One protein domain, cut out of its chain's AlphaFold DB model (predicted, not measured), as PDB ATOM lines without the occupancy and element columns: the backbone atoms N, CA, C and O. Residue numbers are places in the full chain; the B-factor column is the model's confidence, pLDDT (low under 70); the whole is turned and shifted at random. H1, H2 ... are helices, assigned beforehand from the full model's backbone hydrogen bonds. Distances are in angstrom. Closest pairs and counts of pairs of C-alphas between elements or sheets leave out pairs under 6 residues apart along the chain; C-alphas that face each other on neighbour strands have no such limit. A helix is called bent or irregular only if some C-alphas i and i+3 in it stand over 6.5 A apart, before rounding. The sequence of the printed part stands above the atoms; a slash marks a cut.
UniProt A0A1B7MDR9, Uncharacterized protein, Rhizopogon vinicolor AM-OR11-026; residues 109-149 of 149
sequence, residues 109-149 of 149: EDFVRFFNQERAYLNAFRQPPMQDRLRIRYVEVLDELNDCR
ATOM      1  N   GLU A 109     166.541 -52.854  80.238       96.62
ATOM      2  CA  GLU A 109     165.731 -51.708  80.627       96.62
ATOM      3  C   GLU A 109     164.236 -52.046  80.632       96.62
ATOM      4  O   GLU A 109     163.474 -51.525  81.461       96.62
ATOM      5  N   ASP A 110     163.811 -52.961  79.763       97.12
ATOM      6  CA  ASP A 110     162.442 -53.444  79.682       97.12
ATOM      7  C   ASP A 110     161.957 -54.078  80.987       97.12
ATOM      8  O   ASP A 110     160.831 -53.797  81.399       97.12
ATOM      9  N   PHE A 111     162.778 -54.850  81.711       93.88
ATOM     10  CA  PHE A 111     162.354 -55.445  82.992       93.88
ATOM     11  C   PHE A 111     162.041 -54.378  84.038       93.88
ATOM     12  O   PHE A 111     161.022 -54.447  84.732       93.88
ATOM     13  N   VAL A 112     162.893 -53.354  84.126       94.31
ATOM     14  CA  VAL A 112     162.685 -52.213  85.026       94.31
ATOM     15  C   VAL A 112     161.441 -51.437  84.597       94.31
ATOM     16  O   VAL A 112     160.641 -51.016  85.441       94.31
ATOM     17  N   ARG A 113     161.233 -51.265  83.288       97.12
ATOM     18  CA  ARG A 113     160.040 -50.609  82.747       97.12
ATOM     19  C   ARG A 113     158.773 -51.393  83.082       97.12
ATOM     20  O   ARG A 113     157.832 -50.787  83.592       97.12
ATOM     21  N   PHE A 114     158.752 -52.705  82.866       96.06
ATOM     22  CA  PHE A 114     157.612 -53.574  83.161       96.06
ATOM     23  C   PHE A 114     157.272 -53.573  84.645       96.06
ATOM     24  O   PHE A 114     156.112 -53.376  84.999       96.06
ATOM     25  N   PHE A 115     158.276 -53.681  85.513       95.12
ATOM     26  CA  PHE A 115     158.081 -53.589  86.957       95.12
ATOM     27  C   PHE A 115     157.410 -52.264  87.362       95.12
ATOM     28  O   PHE A 115     156.435 -52.239  88.118       95.12
ATOM     29  N   ASN A 116     157.882 -51.141  86.812       95.25
ATOM     30  CA  ASN A 116     157.298 -49.829  87.089       95.25
ATOM     31  C   ASN A 116     155.890 -49.662  86.504       95.25
ATOM     32  O   ASN A 116     155.032 -49.070  87.161       95.25
ATOM     33  N   GLN A 117     155.642 -50.181  85.301       95.75
ATOM     34  CA  GLN A 117     154.326 -50.164  84.662       95.75
ATOM     35  C   GLN A 117     153.313 -50.992  85.449       95.75
ATOM     36  O   GLN A 117     152.215 -50.506  85.705       95.75
ATOM     37  N   GLU A 118     153.687 -52.195  85.890       95.12
ATOM     38  CA  GLU A 118     152.839 -53.052  86.720       95.12
ATOM     39  C   GLU A 118     152.478 -52.345  88.030       95.12
ATOM     40  O   GLU A 118     151.305 -52.250  88.403       95.12
ATOM     41  N   ARG A 119     153.472 -51.748  88.693       93.75
ATOM     42  CA  ARG A 119     153.255 -50.970  89.914       93.75
ATOM     43  C   ARG A 119     152.343 -49.764  89.679       93.75
ATOM     44  O   ARG A 119     151.449 -49.504  90.484       93.75
ATOM     45  N   ALA A 120     152.545 -49.018  88.593       93.75
ATOM     46  CA  ALA A 120     151.711 -47.869  88.241       93.75
ATOM     47  C   ALA A 120     150.265 -48.291  87.946       93.75
ATOM     48  O   ALA A 120     149.329 -47.682  88.466       93.75
ATOM     49  N   TYR A 121     150.092 -49.370  87.182       91.62
ATOM     50  CA  TYR A 121     148.797 -49.965  86.881       91.62
ATOM     51  C   TYR A 121     148.058 -50.346  88.167       91.62
ATOM     52  O   TYR A 121     146.966 -49.838  88.411       91.62
ATOM     53  N   LEU A 122     148.680 -51.139  89.047       91.38
ATOM     54  CA  LEU A 122     148.071 -51.581  90.308       91.38
ATOM     55  C   LEU A 122     147.805 -50.431  91.293       91.38
ATOM     56  O   LEU A 122     146.902 -50.522  92.122       91.38
ATOM     57  N   ASN A 123     148.561 -49.333  91.214       89.00
ATOM     58  CA  ASN A 123     148.294 -48.129  92.002       89.00
ATOM     59  C   ASN A 123     147.100 -47.324  91.479       89.00
ATOM     60  O   ASN A 123     146.327 -46.792  92.278       89.00
ATOM     61  N   ALA A 124     146.945 -47.234  90.159       86.75
ATOM     62  CA  ALA A 124     145.802 -46.582  89.527       86.75
ATOM     63  C   ALA A 124     144.513 -47.413  89.664       86.75
ATOM     64  O   ALA A 124     143.407 -46.865  89.677       86.75
ATOM     65  N   PHE A 125     144.645 -48.732  89.804       76.62
ATOM     66  CA  PHE A 125     143.538 -49.672  89.891       76.62
ATOM     67  C   PHE A 125     142.859 -49.638  91.268       76.62
ATOM     68  O   PHE A 125     143.118 -50.456  92.148       76.62
ATOM     69  N   ARG A 126     141.959 -48.669  91.476       67.19
ATOM     70  CA  ARG A 126     141.085 -48.638  92.664       67.19
ATOM     71  C   ARG A 126     139.890 -49.578  92.542       67.19
ATOM     72  O   ARG A 126     139.419 -50.064  93.565       67.19
ATOM     73  N   GLN A 127     139.387 -49.803  91.325       66.06
ATOM     74  CA  GLN A 127     138.274 -50.715  91.047       66.06
ATOM     75  C   GLN A 127     138.425 -51.382  89.673       66.06
ATOM     76  O   GLN A 127     138.961 -50.745  88.762       66.06
ATOM     77  N   PRO A 128     137.915 -52.619  89.502       72.19
ATOM     78  CA  PRO A 128     137.893 -53.277  88.202       72.19
ATOM     79  C   PRO A 128     137.073 -52.480  87.176       72.19
ATOM     80  O   PRO A 128     136.122 -51.784  87.563       72.19
ATOM     81  N   PRO A 129     137.382 -52.596  85.870       81.81
ATOM     82  CA  PRO A 129     136.522 -52.117  84.799       81.81
ATOM     83  C   PRO A 129     135.071 -52.558  85.007       81.81
ATOM     84  O   PRO A 129     134.803 -53.630  85.548       81.81
ATOM     85  N   MET A 130     134.115 -51.757  84.530       82.81
ATOM     86  CA  MET A 130     132.683 -52.062  84.678       82.81
ATOM     87  C   MET A 130     132.313 -53.467  84.185       82.81
ATOM     88  O   MET A 130     131.500 -54.135  84.816       82.81
ATOM     89  N   GLN A 131     132.936 -53.940  83.102       86.75
ATOM     90  CA  GLN A 131     132.715 -55.293  82.585       86.75
ATOM     91  C   GLN A 131     133.143 -56.380  83.575       86.75
ATOM     92  O   GLN A 131     132.402 -57.339  83.780       86.75
ATOM     93  N   ASP A 132     134.294 -56.220  84.223       85.06
ATOM     94  CA  ASP A 132     134.778 -57.187  85.209       85.06
ATOM     95  C   ASP A 132     133.927 -57.139  86.475       85.06
ATOM     96  O   ASP A 132     133.573 -58.182  87.013       85.06
ATOM     97  N   ARG A 133     133.485 -55.947  86.895       86.56
ATOM     98  CA  ARG A 133     132.530 -55.803  88.006       86.56
ATOM     99  C   ARG A 133     131.209 -56.515  87.725       86.56
ATOM    100  O   ARG A 133     130.676 -57.165  88.617       86.56
ATOM    101  N   LEU A 134     130.691 -56.411  86.499       91.44
ATOM    102  CA  LEU A 134     129.473 -57.111  86.083       91.44
ATOM    103  C   LEU A 134     129.669 -58.628  86.074       91.44
ATOM    104  O   LEU A 134     128.792 -59.343  86.544       91.44
ATOM    105  N   ARG A 135     130.811 -59.119  85.579       92.81
ATOM    106  CA  ARG A 135     131.139 -60.555  85.585       92.81
ATOM    107  C   ARG A 135     131.272 -61.101  87.003       92.81
ATOM    108  O   ARG A 135     130.691 -62.139  87.290       92.81
ATOM    109  N   ILE A 136     131.979 -60.384  87.878       89.88
ATOM    110  CA  ILE A 136     132.106 -60.734  89.297       89.88
ATOM    111  C   ILE A 136     130.715 -60.792  89.931       89.88
ATOM    112  O   ILE A 136     130.351 -61.822  90.484       89.88
ATOM    113  N   ARG A 137     129.892 -59.746  89.758       93.81
ATOM    114  CA  ARG A 137     128.546 -59.726  90.340       93.81
ATOM    115  C   ARG A 137     127.645 -60.826  89.782       93.81
ATOM    116  O   ARG A 137     126.832 -61.374  90.512       93.81
ATOM    117  N   TYR A 138     127.773 -61.146  88.498       95.69
ATOM    118  CA  TYR A 138     127.034 -62.245  87.886       95.69
ATOM    119  C   TYR A 138     127.375 -63.590  88.542       95.69
ATOM    120  O   TYR A 138     126.462 -64.347  88.855       95.69
ATOM    121  N   VAL A 139     128.661 -63.864  88.788       95.56
ATOM    122  CA  VAL A 139     129.100 -65.083  89.487       95.56
ATOM    123  C   VAL A 139     128.604 -65.095  90.934       95.56
ATOM    124  O   VAL A 139     127.996 -66.077  91.336       95.56
ATOM    125  N   GLU A 140     128.743 -63.988  91.672       94.94
ATOM    126  CA  GLU A 140     128.219 -63.874  93.045       94.94
ATOM    127  C   GLU A 140     126.718 -64.193  93.118       94.94
ATOM    128  O   GLU A 140     126.278 -64.921  93.999       94.94
ATOM    129  N   VAL A 141     125.923 -63.689  92.168       95.81
ATOM    130  CA  VAL A 141     124.477 -63.958  92.111       95.81
ATOM    131  C   VAL A 141     124.178 -65.428  91.789       95.81
ATOM    132  O   VAL A 141     123.183 -65.966  92.273       95.81
ATOM    133  N   LEU A 142     125.005 -66.087  90.973       96.12
ATOM    134  CA  LEU A 142     124.864 -67.523  90.717       96.12
ATOM    135  C   LEU A 142     125.174 -68.358  91.964       96.12
ATOM    136  O   LEU A 142     124.446 -69.316  92.224       96.12
ATOM    137  N   ASP A 143     126.199 -67.982  92.729       95.75
ATOM    138  CA  ASP A 143     126.552 -68.645  93.988       95.75
ATOM    139  C   ASP A 143     125.440 -68.447  95.034       95.75
ATOM    140  O   ASP A 143     124.937 -69.425  95.586       95.75
ATOM    141  N   GLU A 144     124.950 -67.209  95.204       96.19
ATOM    142  CA  GLU A 144     123.805 -66.877  96.074       96.19
ATOM    143  C   GLU A 144     122.558 -67.720  95.726       96.19
ATOM    144  O   GLU A 144     121.851 -68.202  96.614       96.19
ATOM    145  N   LEU A 145     122.280 -67.926  94.432       94.81
ATOM    146  CA  LEU A 145     121.163 -68.754  93.967       94.81
ATOM    147  C   LEU A 145     121.361 -70.241  94.290       94.81
ATOM    148  O   LEU A 145     120.384 -70.938  94.576       94.81
ATOM    149  N   ASN A 146     122.594 -70.737  94.195       93.94
ATOM    150  CA  ASN A 146     122.917 -72.135  94.459       93.94
ATOM    151  C   ASN A 146     122.858 -72.461  95.958       93.94
ATOM    152  O   ASN A 146     122.349 -73.517  96.317       93.94
ATOM    153  N   ASP A 147     123.287 -71.534  96.816       92.12
ATOM    154  CA  ASP A 147     123.231 -71.669  98.279       92.12
ATOM    155  C   ASP A 147     121.796 -71.597  98.837       92.12
ATOM    156  O   ASP A 147     121.526 -72.044  99.951       92.12
ATOM    157  N   CYS A 148     120.860 -71.037  98.065       82.44
ATOM    158  CA  CYS A 148     119.437 -70.964  98.413       82.44
ATOM    159  C   CYS A 148     118.625 -72.215  98.011       82.44
ATOM    160  O   CYS A 148     117.401 -72.212  98.179       82.44
ATOM    161  N   ARG A 149     119.260 -73.252  97.449       61.25
ATOM    162  CA  ARG A 149     118.636 -74.544  97.113       61.25
ATOM    163  C   ARG A 149     118.939 -75.606  98.158       61.25
ATOM    164  O   ARG A 149     118.011 -76.406  98.418       61.25
TER     165      ARG A 149
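This is residues 109 to 149 of the 149 residues of an uncharacterized protein of Rhizopogon vinicolor AM-OR11-026 (UniProt A0A1B7MDR9). Two helices, H1 and H2, follow one another nearly end to end as the two arms of a wide, open V, with a tight link at its corner. The helices do not pack on each other, and together they make the long axis of a thin rod. The printed part has 41 residues with two named helices, H1 then H2, and no named strand; its class is all helix. It is extended, with a radius of gyration of the C-alphas of 16.8 A, and it spans 55 by 16 by 13 A.

H1, residues 109 to 124, comes first, and a tight link of 5 residues leads from it to H2, residues 130 to 147. H1 and H2 are apart, with no C-alpha of the one within 8 A of the other. Residues 109 to 127, of which 109 to 124 belong to H1, stand free. Residues 129 to 135, of which 130 to 135 belong to H2, and residues 137 to 149, of which 137 to 147 belong to H2, stand free too. In H1 and H2 every O i to N i+4 pair is within hydrogen-bond range.

H1 begins with C-alpha 109 at (165.731, -51.708, 80.627) and ends at Ala 124, 22.4 A from first to last C-alpha. H2 begins with C-alpha 130 at (132.683, -52.062, 84.678) and ends with C-alpha 147 at (123.231, -71.669, 98.279), a length of 25.7 A. Neither helix is bent.

The two C-alphas farthest apart, those of Glu 109 and Arg 149, are 54.9 A apart; Arg 149 is the chain's last residue. The printed part has no cut. The mean pLDDT of the printed part is 89.5, and the model's confidence is under 70 at residues 126 to 127 and at residue 149.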